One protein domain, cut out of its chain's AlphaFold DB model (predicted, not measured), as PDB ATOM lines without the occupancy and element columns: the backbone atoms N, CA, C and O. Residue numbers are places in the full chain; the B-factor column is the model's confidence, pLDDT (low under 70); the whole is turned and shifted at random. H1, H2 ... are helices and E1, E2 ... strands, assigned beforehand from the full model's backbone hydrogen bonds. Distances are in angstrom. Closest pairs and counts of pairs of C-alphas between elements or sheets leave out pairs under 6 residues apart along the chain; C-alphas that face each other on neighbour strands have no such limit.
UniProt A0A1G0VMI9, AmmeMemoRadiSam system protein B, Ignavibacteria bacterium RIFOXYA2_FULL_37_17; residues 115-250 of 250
ATOM      1  N   ASN A 115     259.347 286.287 294.995       93.06
ATOM      2  CA  ASN A 115     259.525 285.700 296.318       93.06
ATOM      3  C   ASN A 115     260.978 285.819 296.805       93.06
ATOM      4  O   ASN A 115     261.879 285.267 296.175       93.06
ATOM      5  N   ASP A 116     261.169 286.425 297.975       93.12
ATOM      6  CA  ASP A 116     262.364 286.210 298.797       93.12
ATOM      7  C   ASP A 116     262.165 284.997 299.720       93.12
ATOM      8  O   ASP A 116     261.041 284.554 299.979       93.12
ATOM      9  N   ALA A 117     263.267 284.461 300.241       95.62
ATOM     10  CA  ALA A 117     263.239 283.472 301.311       95.62
ATOM     11  C   ALA A 117     263.200 284.175 302.679       95.62
ATOM     12  O   ALA A 117     262.475 285.147 302.866       95.62
ATOM     13  N   ASN A 118     263.910 283.659 303.681       96.19
ATOM     14  CA  ASN A 118     263.741 284.092 305.062       96.19
ATOM     15  C   ASN A 118     264.229 285.529 305.310       96.19
ATOM     16  O   ASN A 118     265.394 285.845 305.070       96.19
ATOM     17  N   HIS A 119     263.354 286.373 305.857       95.94
ATOM     18  CA  HIS A 119     263.700 287.665 306.453       95.94
ATOM     19  C   HIS A 119     264.006 287.463 307.936       95.94
ATOM     20  O   HIS A 119     263.092 287.275 308.739       95.94
ATOM     21  N   TYR A 120     265.281 287.465 308.312       96.56
ATOM     22  CA  TYR A 120     265.738 287.025 309.626       96.56
ATOM     23  C   TYR A 120     266.380 288.158 310.419       96.56
ATOM     24  O   TYR A 120     267.222 288.894 309.903       96.56
ATOM     25  N   GLY A 121     266.024 288.280 311.696       95.44
ATOM     26  CA  GLY A 121     266.598 289.291 312.575       95.44
ATOM     27  C   GLY A 121     265.623 289.946 313.544       95.44
ATOM     28  O   GLY A 121     264.421 289.670 313.533       95.44
ATOM     29  N   GLU A 122     266.167 290.844 314.370       93.75
ATOM     30  CA  GLU A 122     265.407 291.636 315.352       93.75
ATOM     31  C   GLU A 122     264.384 292.538 314.643       93.75
ATOM     32  O   GLU A 122     263.225 292.586 315.052       93.75
ATOM     33  N   ASP A 123     264.778 293.157 313.524       92.19
ATOM     34  CA  ASP A 123     263.938 294.082 312.745       92.19
ATOM     35  C   ASP A 123     262.667 293.429 312.184       92.19
ATOM     36  O   ASP A 123     261.660 294.098 311.956       92.19
ATOM     37  N   PHE A 124     262.706 292.111 311.972       92.69
ATOM     38  CA  PHE A 124     261.582 291.327 311.462       92.69
ATOM     39  C   PHE A 124     260.822 290.586 312.566       92.69
ATOM     40  O   PHE A 124     259.853 289.886 312.271       92.69
ATOM     41  N   ASN A 125     261.273 290.693 313.823       93.88
ATOM     42  CA  ASN A 125     260.818 289.855 314.931       93.88
ATOM     43  C   ASN A 125     260.858 288.350 314.575       93.88
ATOM     44  O   ASN A 125     259.943 287.588 314.891       93.88
ATOM     45  N   ASN A 126     261.914 287.929 313.871       94.62
ATOM     46  CA  ASN A 126     262.079 286.571 313.362       94.62
ATOM     47  C   ASN A 126     263.521 286.092 313.568       94.62
ATOM     48  O   ASN A 126     264.364 286.177 312.677       94.62
ATOM     49  N   SER A 127     263.808 285.587 314.765       95.31
ATOM     50  CA  SER A 127     265.112 285.017 315.128       95.31
ATOM     51  C   SER A 127     264.983 283.725 315.952       95.31
ATOM     52  O   SER A 127     265.611 283.575 317.003       95.31
ATOM     53  N   PRO A 128     264.176 282.741 315.500       94.81
ATOM     54  CA  PRO A 128     263.789 281.582 316.312       94.81
ATOM     55  C   PRO A 128     264.942 280.633 316.675       94.81
ATOM     56  O   PRO A 128     264.762 279.745 317.504       94.81
ATOM     57  N   TYR A 129     266.116 280.797 316.058       95.81
ATOM     58  CA  TYR A 129     267.300 279.964 316.294       95.81
ATOM     59  C   TYR A 129     268.439 280.723 316.996       95.81
ATOM     60  O   TYR A 129     269.505 280.146 317.191       95.81
ATOM     61  N   GLY A 130     268.237 281.991 317.374       96.50
ATOM     62  CA  GLY A 130     269.291 282.882 317.873       96.50
ATOM     63  C   GLY A 130     269.809 283.844 316.800       96.50
ATOM     64  O   GLY A 130     269.195 284.010 315.758       96.50
ATOM     65  N   MET A 131     270.927 284.526 317.053       96.88
ATOM     66  CA  MET A 131     271.483 285.557 316.152       96.88
ATOM     67  C   MET A 131     273.007 285.471 316.088       96.88
ATOM     68  O   MET A 131     273.721 286.465 316.214       96.88
ATOM     69  N   ASP A 132     273.508 284.251 315.932       97.25
ATOM     70  CA  ASP A 132     274.920 283.952 315.734       97.25
ATOM     71  C   ASP A 132     275.138 283.135 314.446       97.25
ATOM     72  O   ASP A 132     274.214 282.872 313.671       97.25
ATOM     73  N   ALA A 133     276.384 282.725 314.211       97.56
ATOM     74  CA  ALA A 133     276.749 281.919 313.051       97.56
ATOM     75  C   ALA A 133     276.013 280.567 312.986       97.56
ATOM     76  O   ALA A 133     275.709 280.083 311.893       97.56
ATOM     77  N   ALA A 134     275.725 279.948 314.134       98.06
ATOM     78  CA  ALA A 134     275.013 278.676 314.186       98.06
ATOM     79  C   ALA A 134     273.523 278.867 313.861       98.06
ATOM     80  O   ALA A 134     272.948 278.061 313.123       98.06
ATOM     81  N   ALA A 135     272.922 279.958 314.340       97.06
ATOM     82  CA  ALA A 135     271.558 280.354 314.015       97.06
ATOM     83  C   ALA A 135     271.391 280.641 312.517       97.06
ATOM     84  O   ALA A 135     270.469 280.111 311.899       97.06
ATOM     85  N   HIS A 136     272.320 281.397 311.915       97.75
ATOM     86  CA  HIS A 136     272.339 281.664 310.468       97.75
ATOM     87  C   HIS A 136     272.423 280.371 309.653       97.75
ATOM     88  O   HIS A 136     271.586 280.137 308.780       97.75
ATOM     89  N   LYS A 137     273.348 279.465 309.997       97.94
ATOM     90  CA  LYS A 137     273.463 278.151 309.344       97.94
ATOM     91  C   LYS A 137     272.193 277.304 309.490       97.94
ATOM     92  O   LYS A 137     271.810 276.598 308.561       97.94
ATOM     93  N   THR A 138     271.545 277.352 310.651       97.62
ATOM     94  CA  THR A 138     270.308 276.598 310.914       97.62
ATOM     95  C   THR A 138     269.139 277.152 310.103       97.62
ATOM     96  O   THR A 138     268.411 276.389 309.473       97.62
ATOM     97  N   ALA A 139     268.984 278.476 310.077       97.12
ATOM     98  CA  ALA A 139     267.916 279.158 309.358       97.12
ATOM     99  C   ALA A 139     268.030 278.977 307.837       97.12
ATOM    100  O   ALA A 139     267.055 278.588 307.197       97.12
ATOM    101  N   THR A 140     269.223 279.185 307.271       97.88
ATOM    102  CA  THR A 140     269.480 278.971 305.835       97.88
ATOM    103  C   THR A 140     269.356 277.494 305.448       97.88
ATOM    104  O   THR A 140     268.820 277.153 304.395       97.88
ATOM    105  N   GLY A 141     269.763 276.587 306.342       97.94
ATOM    106  CA  GLY A 141     269.526 275.152 306.192       97.94
ATOM    107  C   GLY A 141     268.039 274.780 306.155       97.94
ATOM    108  O   GLY A 141     267.663 273.872 305.414       97.94
ATOM    109  N   ASN A 142     267.185 275.480 306.911       97.06
ATOM    110  CA  ASN A 142     265.737 275.271 306.875       97.06
ATOM    111  C   ASN A 142     265.131 275.707 305.533       97.06
ATOM    112  O   ASN A 142     264.366 274.941 304.952       97.06
ATOM    113  N   ASP A 143     265.529 276.867 304.999       97.44
ATOM    114  CA  ASP A 143     265.099 277.302 303.661       97.44
ATOM    115  C   ASP A 143     265.483 276.267 302.598       97.44
ATOM    116  O   ASP A 143     264.640 275.794 301.835       97.44
ATOM    117  N   MET A 144     266.751 275.846 302.594       98.06
ATOM    118  CA  MET A 144     267.253 274.845 301.652       98.06
ATOM    119  C   MET A 144     266.527 273.505 301.778       98.06
ATOM    120  O   MET A 144     266.304 272.830 300.772       98.06
ATOM    121  N   LYS A 145     266.127 273.109 302.988       97.56
ATOM    122  CA  LYS A 145     265.331 271.897 303.204       97.56
ATOM    123  C   LYS A 145     263.949 272.004 302.554       97.56
ATOM    124  O   LYS A 145     263.533 271.042 301.917       97.56
ATOM    125  N   ILE A 146     263.264 273.141 302.693       97.38
ATOM    126  CA  ILE A 146     261.954 273.377 302.062       97.38
ATOM    127  C   ILE A 146     262.099 273.317 300.536       97.38
ATOM    128  O   ILE A 146     261.414 272.532 299.882       97.38
ATOM    129  N   ILE A 147     263.062 274.063 299.984       98.06
ATOM    130  CA  ILE A 147     263.321 274.129 298.537       98.06
ATOM    131  C   ILE A 147     263.632 272.738 297.972       98.06
ATOM    132  O   ILE A 147     262.998 272.280 297.025       98.06
ATOM    133  N   THR A 148     264.596 272.029 298.562       98.06
ATOM    134  CA  THR A 148     265.038 270.727 298.036       98.06
ATOM    135  C   THR A 148     263.973 269.642 298.141       98.06
ATOM    136  O   THR A 148     263.916 268.775 297.269       98.06
ATOM    137  N   ARG A 149     263.127 269.683 299.178       97.88
ATOM    138  CA  ARG A 149     262.038 268.719 299.364       97.88
ATOM    139  C   ARG A 149     260.900 268.960 298.375       97.88
ATOM    140  O   ARG A 149     260.462 268.011 297.722       97.88
ATOM    141  N   ASP A 150     260.439 270.203 298.256       97.88
ATOM    142  CA  ASP A 150     259.156 270.494 297.605       97.88
ATOM    143  C   ASP A 150     259.276 271.155 296.243       97.88
ATOM    144  O   ASP A 150     258.416 270.944 295.390       97.88
ATOM    145  N   LEU A 151     260.322 271.949 296.032       97.75
ATOM    146  CA  LEU A 151     260.413 272.820 294.868       97.75
ATOM    147  C   LEU A 151     261.341 272.270 293.780       97.75
ATOM    148  O   LEU A 151     261.274 272.688 292.633       97.75
ATOM    149  N   ILE A 152     262.131 271.238 294.085       97.75
ATOM    150  CA  ILE A 152     262.975 270.546 293.104       97.75
ATOM    151  C   ILE A 152     262.303 269.259 292.604       97.75
ATOM    152  O   ILE A 152     261.616 268.545 293.343       97.75
ATOM    153  N   SER A 153     262.595 268.896 291.351       97.12
ATOM    154  CA  SER A 153     262.010 267.746 290.645       97.12
ATOM    155  C   SER A 153     260.511 267.941 290.409       97.12
ATOM    156  O   SER A 153     260.064 269.074 290.284       97.12
ATOM    157  N   GLU A 154     259.737 266.862 290.279       97.44
ATOM    158  CA  GLU A 154     258.298 266.954 290.021       97.44
ATOM    159  C   GLU A 154     257.583 267.736 291.132       97.44
ATOM    160  O   GLU A 154     257.781 267.435 292.313       97.44
ATOM    161  N   ILE A 155     256.761 268.711 290.741       97.69
ATOM    162  CA  ILE A 155     255.959 269.556 291.628       97.69
ATOM    163  C   ILE A 155     254.537 268.997 291.689       97.69
ATOM    164  O   ILE A 155     253.727 269.206 290.781       97.69
ATOM    165  N   THR A 156     254.251 268.255 292.756       97.50
ATOM    166  CA  THR A 156     252.949 267.623 293.013       97.50
ATOM    167  C   THR A 156     252.082 268.488 293.930       97.50
ATOM    168  O   THR A 156     252.598 269.332 294.663       97.50
ATOM    169  N   GLU A 157     250.768 268.249 293.949       96.94
ATOM    170  CA  GLU A 157     249.851 268.903 294.900       96.94
ATOM    171  C   GLU A 157     250.282 268.688 296.360       96.94
ATOM    172  O   GLU A 157     250.241 269.608 297.174       96.94
ATOM    173  N   GLU A 158     250.779 267.490 296.682       97.81
ATOM    174  CA  GLU A 158     251.296 267.149 298.010       97.81
ATOM    175  C   GLU A 158     252.488 268.026 298.406       97.81
ATOM    176  O   GLU A 158     252.542 268.509 299.537       97.81
ATOM    177  N   LYS A 159     253.424 268.267 297.478       98.19
ATOM    178  CA  LYS A 159     254.576 269.150 297.700       98.19
ATOM    179  C   LYS A 159     254.150 270.603 297.866       98.19
ATOM    180  O   LYS A 159     254.619 271.263 298.784       98.19
ATOM    181  N   ILE A 160     253.208 271.075 297.049       98.12
ATOM    182  CA  ILE A 160     252.659 272.434 297.157       98.12
ATOM    183  C   ILE A 160     251.998 272.644 298.529       98.12
ATOM    184  O   ILE A 160     252.261 273.641 299.207       98.12
ATOM    185  N   LYS A 161     251.200 271.673 298.988       97.19
ATOM    186  CA  LYS A 161     250.603 271.686 300.329       97.19
ATOM    187  C   LYS A 161     251.657 271.598 301.436       97.19
ATOM    188  O   LYS A 161     251.529 272.258 302.463       97.19
ATOM    189  N   SER A 162     252.709 270.803 301.236       96.38
ATOM    190  CA  SER A 162     253.834 270.705 302.172       96.38
ATOM    191  C   SER A 162     254.557 272.046 302.331       96.38
ATOM    192  O   SER A 162     254.826 272.461 303.458       96.38
ATOM    193  N   THR A 163     254.766 272.775 301.232       96.62
ATOM    194  CA  THR A 163     255.355 274.120 301.249       96.62
ATOM    195  C   THR A 163     254.481 275.097 302.026       96.62
ATOM    196  O   THR A 163     254.990 275.815 302.882       96.62
ATOM    197  N   ALA A 164     253.163 275.088 301.800       95.81
ATOM    198  CA  ALA A 164     252.232 275.919 302.567       95.81
ATOM    199  C   ALA A 164     252.355 275.672 304.080       95.81
ATOM    200  O   ALA A 164     252.528 276.609 304.859       95.81
ATOM    201  N   ASN A 165     252.361 274.399 304.483       94.62
ATOM    202  CA  ASN A 165     252.480 274.001 305.886       94.62
ATOM    203  C   ASN A 165     253.815 274.412 306.524       94.62
ATOM    204  O   ASN A 165     253.862 274.646 307.729       94.62
ATOM    205  N   ASP A 166     254.899 274.479 305.753       94.00
ATOM    206  CA  ASP A 166     256.200 274.899 306.275       94.00
ATOM    207  C   ASP A 166     256.344 276.424 306.373       94.00
ATOM    208  O   ASP A 166     257.097 276.899 307.221       94.00
ATOM    209  N   LEU A 167     255.625 277.193 305.547       93.81
ATOM    210  CA  LEU A 167     255.736 278.657 305.485       93.81
ATOM    211  C   LEU A 167     254.663 279.409 306.302       93.81
ATOM    212  O   LEU A 167     254.847 280.585 306.640       93.81
ATOM    213  N   TRP A 168     253.530 278.769 306.598       91.06
ATOM    214  CA  TRP A 168     252.503 279.256 307.529       91.06
ATOM    215  C   TRP A 168     251.695 278.075 308.104       91.06
ATOM    216  O   TRP A 168     250.549 277.848 307.726       91.06
ATOM    217  N   PRO A 169     252.260 277.283 309.026       80.31
ATOM    218  CA  PRO A 169     251.517 276.194 309.644       80.31
ATOM    219  C   PRO A 169     250.313 276.704 310.447       80.31
ATOM    220  O   PRO A 169     250.304 277.839 310.932       80.31
ATOM    221  N   ASP A 170     249.348 275.813 310.671       74.75
ATOM    222  CA  ASP A 170     248.250 276.048 311.608       74.75
ATOM    223  C   ASP A 170     248.770 276.417 313.006       74.75
ATOM    224  O   ASP A 170     249.833 275.965 313.447       74.75
ATOM    225  N   SER A 171     247.983 277.212 313.737       64.94
ATOM    226  CA  SER A 171     248.351 277.828 315.024       64.94
ATOM    227  C   SER A 171     248.765 276.851 316.132       64.94
ATOM    228  O   SER A 171     249.326 277.267 317.143       64.94
ATOM    229  N   GLU A 172     248.494 275.557 315.972       63.81
ATOM    230  CA  GLU A 172     248.880 274.507 316.922       63.81
ATOM    231  C   GLU A 172     250.358 274.090 316.794       63.81
ATOM    232  O   GLU A 172     250.914 273.435 317.683       63.81
ATOM    233  N   ASN A 173     251.025 274.475 315.705       64.81
ATOM    234  CA  ASN A 173     252.386 274.058 315.416       64.81
ATOM    235  C   ASN A 173     253.413 275.001 316.060       64.81
ATOM    236  O   ASN A 173     253.591 276.143 315.652       64.81
ATOM    237  N   LYS A 174     254.155 274.493 317.049       64.81
ATOM    238  CA  LYS A 174     255.225 275.239 317.740       64.81
ATOM    239  C   LYS A 174     256.540 275.329 316.952       64.81
ATOM    240  O   LYS A 174     257.556 275.738 317.514       64.81
ATOM    241  N   LYS A 175     256.578 274.878 315.694       73.75
ATOM    242  CA  LYS A 175     257.798 274.934 314.878       73.75
ATOM    243  C   LYS A 175     258.138 276.374 314.510       73.75
ATOM    244  O   LYS A 175     257.264 277.183 314.239       73.75
ATOM    245  N   ALA A 176     259.436 276.657 314.464       80.25
ATOM    246  CA  ALA A 176     259.956 277.875 313.867       80.25
ATOM    247  C   ALA A 176     259.581 277.926 312.377       80.25
ATOM    248  O   ALA A 176     259.872 276.981 311.641       80.25
ATOM    249  N   VAL A 177     258.943 279.018 311.960       87.25
ATOM    250  CA  VAL A 177     258.443 279.233 310.596       87.25
ATOM    251  C   VAL A 177     259.320 280.292 309.938       87.25
ATOM    252  O   VAL A 177     259.471 281.370 310.518       87.25
ATOM    253  N   PRO A 178     259.926 280.032 308.768       91.12
ATOM    254  CA  PRO A 178     260.679 281.060 308.073       91.12
ATOM    255  C   PRO A 178     259.728 282.153 307.572       91.12
ATOM    256  O   PRO A 178     258.590 281.899 307.172       91.12
ATOM    257  N   LEU A 179     260.204 283.392 307.571       93.44
ATOM    258  CA  LEU A 179     259.435 284.544 307.130       93.44
ATOM    259  C   LEU A 179     259.729 284.827 305.657       93.44
ATOM    260  O   LEU A 179     260.505 285.724 305.345       93.44
ATOM    261  N   TRP A 180     259.134 284.040 304.759       95.62
ATOM    262  CA  TRP A 180     259.207 284.292 303.316       95.62
ATOM    263  C   TRP A 180     258.193 285.369 302.923       95.62
ATOM    264  O   TRP A 180     256.994 285.219 303.189       95.62
ATOM    265  N   CYS A 181     258.648 286.457 302.293       90.69
ATOM    266  CA  CYS A 181     257.756 287.557 301.905       90.69
ATOM    267  C   CYS A 181     256.720 287.108 300.860       90.69
ATOM    268  O   CYS A 181     255.550 287.483 300.949       90.69
ATOM    269  N   GLY A 182     257.117 286.222 299.940       90.12
ATOM    270  CA  GLY A 182     256.277 285.681 298.875       90.12
ATOM    271  C   GLY A 182     255.608 284.349 299.220       90.12
ATOM    272  O   GLY A 182     255.187 283.637 298.311       90.12
ATOM    273  N   ARG A 183     255.456 284.008 300.512       94.25
ATOM    274  CA  ARG A 183     254.875 282.721 300.938       94.25
ATOM    275  C   ARG A 183     253.503 282.427 300.315       94.25
ATOM    276  O   ARG A 183     253.258 281.316 299.860       94.25
ATOM    277  N   TYR A 184     252.627 283.429 300.218       96.19
ATOM    278  CA  TYR A 184     251.328 283.257 299.566       96.19
ATOM    279  C   TYR A 184     251.451 283.213 298.030       96.19
ATOM    280  O   TYR A 184     250.934 282.264 297.436       96.19
ATOM    281  N   PRO A 185     252.166 284.155 297.369       96.75
ATOM    282  CA  PRO A 185     252.455 284.076 295.938       96.75
ATOM    283  C   PRO A 185     253.040 282.748 295.451       96.75
ATOM    284  O   PRO A 185     252.613 282.271 294.401       96.75
ATOM    285  N   ILE A 186     253.989 282.138 296.173       97.31
ATOM    286  CA  ILE A 186     254.632 280.902 295.711       97.31
ATOM    287  C   ILE A 186     253.661 279.728 295.681       97.31
ATOM    288  O   ILE A 186     253.571 279.040 294.668       97.31
ATOM    289  N   VAL A 187     252.854 279.541 296.723       97.94
ATOM    290  CA  VAL A 187     251.868 278.452 296.743       97.94
ATOM    291  C   VAL A 187     250.725 278.721 295.775       97.94
ATOM    292  O   VAL A 187     250.403 277.848 294.973       97.94
ATOM    293  N   PHE A 188     250.167 279.935 295.770       98.56
ATOM    294  CA  PHE A 188     249.102 280.311 294.835       98.56
ATOM    295  C   PHE A 188     249.558 280.161 293.373       98.56
ATOM    296  O   PHE A 188     248.837 279.634 292.518       98.56
ATOM    297  N   GLY A 189     250.780 280.613 293.084       98.12
ATOM    298  CA  GLY A 189     251.408 280.503 291.776       98.12
ATOM    299  C   GLY A 189     251.593 279.046 291.370       98.12
ATOM    300  O   GLY A 189     251.123 278.658 290.303       98.12
ATOM    301  N   LEU A 190     252.193 278.214 292.224       98.06
ATOM    302  CA  LEU A 190     252.415 276.796 291.923       98.06
ATOM    303  C   LEU A 190     251.108 276.015 291.741       98.06
ATOM    304  O   LEU A 190     251.016 275.245 290.787       98.06
ATOM    305  N   GLN A 191     250.078 276.256 292.560       98.44
ATOM    306  CA  GLN A 191     248.740 275.678 292.350       98.44
ATOM    307  C   GLN A 191     248.174 276.064 290.979       98.44
ATOM    308  O   GLN A 191     247.671 275.216 290.242       98.44
ATOM    309  N   THR A 192     248.277 277.346 290.613       98.38
ATOM    310  CA  THR A 192     247.787 277.842 289.320       98.38
ATOM    311  C   THR A 192     248.530 277.183 288.162       98.38
ATOM    312  O   THR A 192     247.893 276.687 287.231       98.38
ATOM    313  N   ILE A 193     249.865 277.142 288.215       96.88
ATOM    314  CA  ILE A 193     250.692 276.549 287.159       96.88
ATOM    315  C   ILE A 193     250.391 275.050 287.054       96.88
ATOM    316  O   ILE A 193     250.190 274.573 285.940       96.88
ATOM    317  N   HIS A 194     250.290 274.326 288.179       96.88
ATOM    318  CA  HIS A 194     249.963 272.893 288.220       96.88
ATOM    319  C   HIS A 194     248.647 272.591 287.502       96.88
ATOM    320  O   HIS A 194     248.606 271.777 286.578       96.88
ATOM    321  N   LYS A 195     247.587 273.334 287.833       97.25
ATOM    322  CA  LYS A 195     246.268 273.183 287.200       97.25
ATOM    323  C   LYS A 195     246.291 273.526 285.706       97.25
ATOM    324  O   LYS A 195     245.696 272.810 284.899       97.25
ATOM    325  N   VAL A 196     247.008 274.583 285.308       97.00
ATOM    326  CA  VAL A 196     247.165 274.952 283.888       97.00
ATOM    327  C   VAL A 196     247.951 273.889 283.113       97.00
ATOM    328  O   VAL A 196     247.558 273.540 282.000       97.00
ATOM    329  N   ALA A 197     249.034 273.359 283.682       94.69
ATOM    330  CA  ALA A 197     249.870 272.333 283.062       94.69
ATOM    331  C   ALA A 197     249.087 271.036 282.810       94.69
ATOM    332  O   ALA A 197     249.090 270.535 281.680       94.69
ATOM    333  N   ASN A 198     248.330 270.573 283.810       93.81
ATOM    334  CA  ASN A 198     247.445 269.415 283.675       93.81
ATOM    335  C   ASN A 198     246.384 269.657 282.582       93.81
ATOM    336  O   ASN A 198     246.201 268.843 281.678       93.81
ATOM    337  N   GLY A 199     245.756 270.838 282.558       94.25
ATOM    338  CA  GLY A 199     244.736 271.184 281.559       94.25
ATOM    339  C   GLY A 199     245.224 271.300 280.102       94.25
ATOM    340  O   GLY A 199     244.398 271.318 279.174       94.25
ATOM    341  N   LEU A 200     246.541 271.395 279.877       91.00
ATOM    342  CA  LEU A 200     247.178 271.425 278.552       91.00
ATOM    343  C   LEU A 200     247.532 270.030 278.006       91.00
ATOM    344  O   LEU A 200     248.041 269.940 276.887       91.00
ATOM    345  N   GLY A 201     247.238 268.961 278.752       86.12
ATOM    346  CA  GLY A 201     247.453 267.572 278.336       86.12
ATOM    347  C   GLY A 201     248.304 266.782 279.325       86.12
ATOM    348  O   GLY A 201     249.275 266.162 278.902       86.12
ATOM    349  N   ASP A 202     247.975 266.868 280.617       75.88
ATOM    350  CA  ASP A 202     248.598 266.122 281.722       75.88
ATOM    351  C   ASP A 202     250.126 266.258 281.790       75.88
ATOM    352  O   ASP A 202     250.848 265.333 282.169       75.88
ATOM    353  N   ARG A 203     250.638 267.437 281.410       87.44
ATOM    354  CA  ARG A 203     252.065 267.740 281.530       87.44
ATOM    355  C   ARG A 203     252.415 267.999 282.978       87.44
ATOM    356  O   ARG A 203     251.726 268.750 283.666       87.44
ATOM    357  N   LYS A 204     253.547 267.456 283.404       93.25
ATOM    358  CA  LYS A 204     254.045 267.629 284.765       93.25
ATOM    359  C   LYS A 204     254.989 268.818 284.823       93.25
ATOM    360  O   LYS A 204     255.707 269.105 283.865       93.25
ATOM    361  N   ILE A 205     255.010 269.504 285.958       96.12
ATOM    362  CA  ILE A 205     255.954 270.596 286.208       96.12
ATOM    363  C   ILE A 205     257.122 270.038 286.995       96.12
ATOM    364  O   ILE A 205     256.928 269.319 287.974       96.12
ATOM    365  N   TYR A 206     258.327 270.398 286.578       97.50
ATOM    366  CA  TYR A 206     259.557 270.109 287.289       97.50
ATOM    367  C   TYR A 206     260.236 271.416 287.677       97.50
ATOM    368  O   TYR A 206     260.322 272.330 286.858       97.50
ATOM    369  N   GLY A 207     260.715 271.500 288.915       97.94
ATOM    370  CA  GLY A 207     261.500 272.625 289.401       97.94
ATOM    371  C   GLY A 207     262.992 272.309 289.488       97.94
ATOM    372  O   GLY A 207     263.414 271.154 289.648       97.94
ATOM    373  N   THR A 208     263.811 273.346 289.340       98.12
ATOM    374  CA  THR A 208     265.258 273.285 289.529       98.12
ATOM    375  C   THR A 208     265.759 274.558 290.201       98.12
ATOM    376  O   THR A 208     265.562 275.668 289.700       98.12
ATOM    377  N   LEU A 209     266.435 274.392 291.334       98.12
ATOM    378  CA  LEU A 209     267.091 275.492 292.023       98.12
ATOM    379  C   LEU A 209     268.312 275.944 291.213       98.12
ATOM    380  O   LEU A 209     269.248 275.171 291.013       98.12
ATOM    381  N   LEU A 210     268.316 277.204 290.780       97.69
ATOM    382  CA  LEU A 210     269.452 277.808 290.082       97.69
ATOM    383  C   LEU A 210     270.469 278.373 291.074       97.69
ATOM    384  O   LEU A 210     271.671 278.159 290.925       97.69
ATOM    385  N   LYS A 211     269.990 279.101 292.087       97.12
ATOM    386  CA  LYS A 211     270.826 279.652 293.158       97.12
ATOM    387  C   LYS A 211     269.986 279.901 294.406       97.12
ATOM    388  O   LYS A 211     268.861 280.368 294.295       97.12
ATOM    389  N   TYR A 212     270.570 279.648 295.568       97.94
ATOM    390  CA  TYR A 212     270.129 280.163 296.861       97.94
ATOM    391  C   TYR A 212     271.273 280.991 297.444       97.94
ATOM    392  O   TYR A 212     272.438 280.615 297.280       97.94
ATOM    393  N   SER A 213     270.962 282.117 298.076       96.75
ATOM    394  CA  SER A 213     271.931 282.882 298.859       96.75
ATOM    395  C   SER A 213     271.233 283.844 299.816       96.75
ATOM    396  O   SER A 213     270.008 283.871 299.902       96.75
ATOM    397  N   ASP A 214     272.019 284.640 300.531       96.25
ATOM    398  CA  ASP A 214     271.522 285.614 301.496       96.25
ATOM    399  C   ASP A 214     272.454 286.824 301.629       96.25
ATOM    400  O   ASP A 214     273.622 286.785 301.222       96.25
ATOM    401  N   SER A 215     271.946 287.912 302.213       95.12
ATOM    402  CA  SER A 215     272.696 289.167 302.336       95.12
ATOM    403  C   SER A 215     273.912 289.067 303.247       95.12
ATOM    404  O   SER A 215     274.883 289.792 303.030       95.12
ATOM    405  N   PHE A 216     273.916 288.163 304.227       94.56
ATOM    406  CA  PHE A 216     275.080 287.937 305.079       94.56
ATOM    407  C   PHE A 216     276.200 287.215 304.321       94.56
ATOM    408  O   PHE A 216     277.371 287.586 304.447       94.56
ATOM    409  N   THR A 217     275.848 286.230 303.493       94.06
ATOM    410  CA  THR A 217     276.798 285.487 302.654       94.06
ATOM    411  C   THR A 217     277.355 286.341 301.510       94.06
ATOM    412  O   THR A 217     278.573 286.388 301.319       94.06
ATOM    413  N   GLU A 218     276.493 287.036 300.762       93.19
ATOM    414  CA  GLU A 218     276.888 287.823 299.576       93.19
ATOM    415  C   GLU A 218     277.453 289.205 299.930       93.19
ATOM    416  O   GLU A 218     278.212 289.782 299.148       93.19
ATOM    417  N   LYS A 219     277.147 289.711 301.132       89.38
ATOM    418  CA  LYS A 219     277.549 291.031 301.632       89.38
ATOM    419  C   LYS A 219     277.002 292.178 300.764       89.38
ATOM    420  O   LYS A 219     276.094 292.008 299.954       89.38
ATOM    421  N   VAL A 220     277.531 293.389 300.965       84.06
ATOM    422  CA  VAL A 220     277.146 294.578 300.189       84.06
ATOM    423  C   VAL A 220     277.580 294.393 298.735       84.06
ATOM    424  O   VAL A 220     278.741 294.070 298.463       84.06
ATOM    425  N   LEU A 221     276.675 294.681 297.798       80.88
ATOM    426  CA  LEU A 221     277.011 294.762 296.379       80.88
ATOM    427  C   LEU A 221     278.146 295.780 296.154       80.88
ATOM    428  O   LEU A 221     278.147 296.848 296.769       80.88
ATOM    429  N   PRO A 222     279.101 295.527 295.242       81.44
ATOM    430  CA  PRO A 222     280.244 296.413 295.009       81.44
ATOM    431  C   PRO A 222     279.871 297.682 294.211       81.44
ATOM    432  O   PRO A 222     280.637 298.158 293.377       81.44
ATOM    433  N   VAL A 223     278.687 298.241 294.456       80.12
ATOM    434  CA  VAL A 223     278.127 299.403 293.772       80.12
ATOM    435  C   VAL A 223     278.385 300.637 294.635       80.12
ATOM    436  O   VAL A 223     277.727 300.863 295.646       80.12
ATOM    437  N   LYS A 224     279.390 301.430 294.256       79.25
ATOM    438  CA  LYS A 224     279.794 302.651 294.970       79.25
ATOM    439  C   LYS A 224     279.368 303.898 294.193       79.25
ATOM    440  O   LYS A 224     279.232 303.848 292.975       79.25
ATOM    441  N   ASN A 225     279.225 305.023 294.895       81.81
ATOM    442  CA  ASN A 225     278.982 306.356 294.317       81.81
ATOM    443  C   ASN A 225     277.688 306.500 293.495       81.81
ATOM    444  O   ASN A 225     277.623 307.326 292.591       81.81
ATOM    445  N   THR A 226     276.646 305.723 293.796       81.31
ATOM    446  CA  THR A 226     275.366 305.797 293.071       81.31
ATOM    447  C   THR A 226     274.347 306.740 293.701       81.31
ATOM    448  O   THR A 226     273.257 306.893 293.163       81.31
ATOM    449  N   SER A 227     274.657 307.339 294.855       82.62
ATOM    450  CA  SER A 227     273.707 308.107 295.679       82.62
ATOM    451  C   SER A 227     272.462 307.317 296.129       82.62
ATOM    452  O   SER A 227     271.593 307.886 296.780       82.62
ATOM    453  N   MET A 228     272.388 306.006 295.848       74.38
ATOM    454  CA  MET A 228     271.247 305.129 296.161       74.38
ATOM    455  C   MET A 228     271.282 304.546 297.589       74.38
ATOM    456  O   MET A 228     270.456 303.709 297.932       74.38
ATOM    457  N   GLY A 229     272.221 304.986 298.436       73.94
ATOM    458  CA  GLY A 229     272.365 304.513 299.818       73.94
ATOM    459  C   GLY A 229     273.121 303.186 299.965       73.94
ATOM    460  O   GLY A 229     273.790 302.724 299.040       73.94
ATOM    461  N   LEU A 230     273.065 302.601 301.168       70.44
ATOM    462  CA  LEU A 230     273.641 301.286 301.466       70.44
ATOM    463  C   LEU A 230     272.701 300.187 300.959       70.44
ATOM    464  O   LEU A 230     271.544 300.122 301.366       70.44
ATOM    465  N   THR A 231     273.207 299.301 300.107       72.94
ATOM    466  CA  THR A 231     272.467 298.125 299.633       72.94
ATOM    467  C   THR A 231     272.763 296.914 300.513       72.94
ATOM    468  O   THR A 231     273.927 296.698 300.847       72.94
ATOM    469  N   ALA A 232     271.754 296.091 300.807       77.62
ATOM    470  CA  ALA A 232     271.911 294.808 301.503       77.62
ATOM    471  C   ALA A 232     272.654 294.932 302.848       77.62
ATOM    472  O   ALA A 232     273.754 294.411 303.008       77.62
ATOM    473  N   VAL A 233     272.063 295.640 303.817       84.12
ATOM    474  CA  VAL A 233     272.555 295.620 305.206       84.12
ATOM    475  C   VAL A 233     272.587 294.167 305.689       84.12
ATOM    476  O   VAL A 233     271.665 293.398 305.411       84.12
ATOM    477  N   PHE A 234     273.658 293.769 306.375       92.00
ATOM    478  CA  PHE A 234     273.787 292.406 306.872       92.00
ATOM    479  C   PHE A 234     274.520 292.337 308.211       92.00
ATOM    480  O   PHE A 234     275.516 293.017 308.455       92.00
ATOM    481  N   SER A 235     274.018 291.475 309.084       94.56
ATOM    482  CA  SER A 235     274.646 291.008 310.317       94.56
ATOM    483  C   SER A 235     273.929 289.731 310.761       94.56
ATOM    484  O   SER A 235     272.887 289.382 310.215       94.56
ATOM    485  N   TYR A 236     274.394 289.047 311.804       95.56
ATOM    486  CA  TYR A 236     273.595 287.942 312.350       95.56
ATOM    487  C   TYR A 236     272.265 288.389 312.987       95.56
ATOM    488  O   TYR A 236     271.386 287.560 313.206       95.56
ATOM    489  N   LYS A 237     272.097 289.695 313.237       95.38
ATOM    490  CA  LYS A 237     270.851 290.308 313.718       95.38
ATOM    491  C   LYS A 237     269.930 290.789 312.593       95.38
ATOM    492  O   LYS A 237     268.826 291.222 312.899       95.38
ATOM    493  N   HIS A 238     270.387 290.758 311.339       95.25
ATOM    494  CA  HIS A 238     269.630 291.200 310.168       95.25
ATOM    495  C   HIS A 238     270.197 290.572 308.894       95.25
ATOM    496  O   HIS A 238     271.315 290.902 308.493       95.25
ATOM    497  N   TRP A 239     269.425 289.732 308.217       95.69
ATOM    498  CA  TRP A 239     269.712 289.297 306.853       95.69
ATOM    499  C   TRP A 239     268.431 288.853 306.147       95.69
ATOM    500  O   TRP A 239     267.462 288.450 306.787       95.69
ATOM    501  N   CYS A 240     268.443 288.911 304.819       95.56
ATOM    502  CA  CYS A 240     267.382 288.363 303.980       95.56
ATOM    503  C   CYS A 240     267.987 287.302 303.069       95.56
ATOM    504  O   CYS A 240     269.068 287.523 302.519       95.56
ATOM    505  N   ALA A 241     267.315 286.166 302.920       96.69
ATOM    506  CA  ALA A 241     267.663 285.154 301.931       96.69
ATOM    507  C   ALA A 241     266.807 285.278 300.673       96.69
ATOM    508  O   ALA A 241     265.700 285.809 300.696       96.69
ATOM    509  N   TRP A 242     267.308 284.730 299.575       95.50
ATOM    510  CA  TRP A 242     266.637 284.677 298.284       95.50
ATOM    511  C   TRP A 242     267.047 283.420 297.529       95.50
ATOM    512  O   TRP A 242     268.140 282.872 297.705       95.50
ATOM    513  N   PHE A 243     266.179 282.986 296.624       97.12
ATOM    514  CA  PHE A 243     266.519 281.957 295.660       97.12
ATOM    515  C   PHE A 243     265.947 282.264 294.289       97.12
ATOM    516  O   PHE A 243     265.021 283.052 294.124       97.12
ATOM    517  N   THR A 244     266.529 281.627 293.284       97.06
ATOM    518  CA  THR A 244     266.029 281.641 291.917       97.06
ATOM    519  C   THR A 244     265.772 280.213 291.490       97.06
ATOM    520  O   THR A 244     266.659 279.361 291.580       97.06
ATOM    521  N   GLU A 245     264.567 279.965 290.996       96.44
ATOM    522  CA  GLU A 245     264.107 278.646 290.600       96.44
ATOM    523  C   GLU A 245     263.519 278.673 289.193       96.44
ATOM    524  O   GLU A 245     262.811 279.605 288.809       96.44
ATOM    525  N   GLY A 246     263.854 277.651 288.409       97.00
ATOM    526  CA  GLY A 246     263.278 277.429 287.092       97.00
ATOM    527  C   GLY A 246     262.231 276.327 287.146       97.00
ATOM    528  O   GLY A 246     262.549 275.208 287.541       97.00
ATOM    529  N   PHE A 247     261.016 276.618 286.678       96.12
ATOM    530  CA  PHE A 247     259.955 275.628 286.494       96.12
ATOM    531  C   PHE A 247     259.745 275.342 285.008       96.12
ATOM    532  O   PHE A 247     259.630 276.264 284.199       96.12
ATOM    533  N   TYR A 248     259.682 274.066 284.635       95.19
ATOM    534  CA  TYR A 248     259.528 273.642 283.245       95.19
ATOM    535  C   TYR A 248     258.583 272.449 283.114       95.19
ATOM    536  O   TYR A 248     258.424 271.647 284.032       95.19
ATOM    537  N   LEU A 249     257.935 272.351 281.953       93.44
ATOM    538  CA  LEU A 249     257.013 271.264 281.634       93.44
ATOM    539  C   LEU A 249     257.779 270.050 281.102       93.44
ATOM    540  O   LEU A 249     258.674 270.212 280.266       93.44
ATOM    541  N   LYS A 250     257.377 268.851 281.524       88.00
ATOM    542  CA  LYS A 250     257.863 267.567 281.011       88.00
ATOM    543  C   LYS A 250     256.705 266.615 280.732       88.00
ATOM    544  O   LYS A 250     255.676 266.703 281.445       88.00
TER     545      LYS A 250
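Overview. This is residues 115 to 250 of the 250 residues of the protein "AmmeMemoRadiSam system protein B" of Ignavibacteria bacterium RIFOXYA2_FULL_37_17 (UniProt A0A1G0VMI9). A long, narrow sheet of three strands has helices on both faces: H1 runs along one face, and H3 is over the far end of the opposite face. H2 joins H1 and H3 in two successive helical hairpins, and residues 224 to 229 stick out in a loop. The 136 printed residues have four named helices and three named strands, in the order E1 H1 H2 H3 E2 H4 E3; the sheet runs E1, E3, E2, antiparallel throughout, and the class is mixed, helices and strands. The whole is only just compact, close to loose, with a radius of gyration of the C-alphas of 16.6 A, and its flat outline spans 51 by 42 by 21 A.

Arrangement. E3, residues 238 to 249, is the inner strand. Its edge neighbour E1, residues 116 to 121, is antiparallel at 164 degrees; N 117 and O 241 are 2.8 A apart, within hydrogen-bond range. E2, residues 205 to 214, is the other edge strand, antiparallel to E3 at 159 degrees, with N 208 and O 246 within hydrogen-bond range at 2.9 A. E2 bends by 51 degrees at residue 210. H1, residues 133 to 151, is on the sheet at a height of 8.9 A, along the strands at 15 degrees to E3 on the local plane. H3, residues 183 to 199, is on the opposite face at a height of 9.0 A; it lies only just over E2, with 3 of its C-alphas falling on that strand. H2, residues 157 to 167, is not on the sheet. With residues 146 to 151 alone, H1 touches H2, the closest C-alphas being those of Asp 150 and Lys 159, 4.8 A apart; this hairpin runs opposite ways at a shallow tilt of 20 degrees. H2 and H3, also a hairpin, touch at Ile 160 and Val 187, their closest C-alphas, 6.1 A apart, and run opposite ways at a shallow tilt of 5 degrees. H1 and H3 are apart. H4, residues 215 to 218, only grazes the sheet. Every O i to N i+4 pair is within hydrogen-bond range in H1 and H2, and 12 of 13 are in H3; H4 is too short for such a pair.

Along the chain. E3 is 37.0 A long, from C-alpha 238 at (269.630, 291.200, 310.168) to C-alpha 249 at (257.013, 271.264, 281.634). E1 is 14.7 A long and begins at C-alpha 116, (262.364, 286.210, 298.797). E2 measures 26.5 A, H1 26.1 A, H3 24.7 A, H2 15.6 A and H4 5.2 A.

Size, cuts and confidence. The C-alphas farthest apart, those of Gly 201 and Asn 225, are 52.5 A apart. The printed part has no cut. The links E1 to H1, H2 to H3 and H4 to E3 are long. The mean pLDDT of the printed part is 92.3, and residues 171 to 174 are under 70.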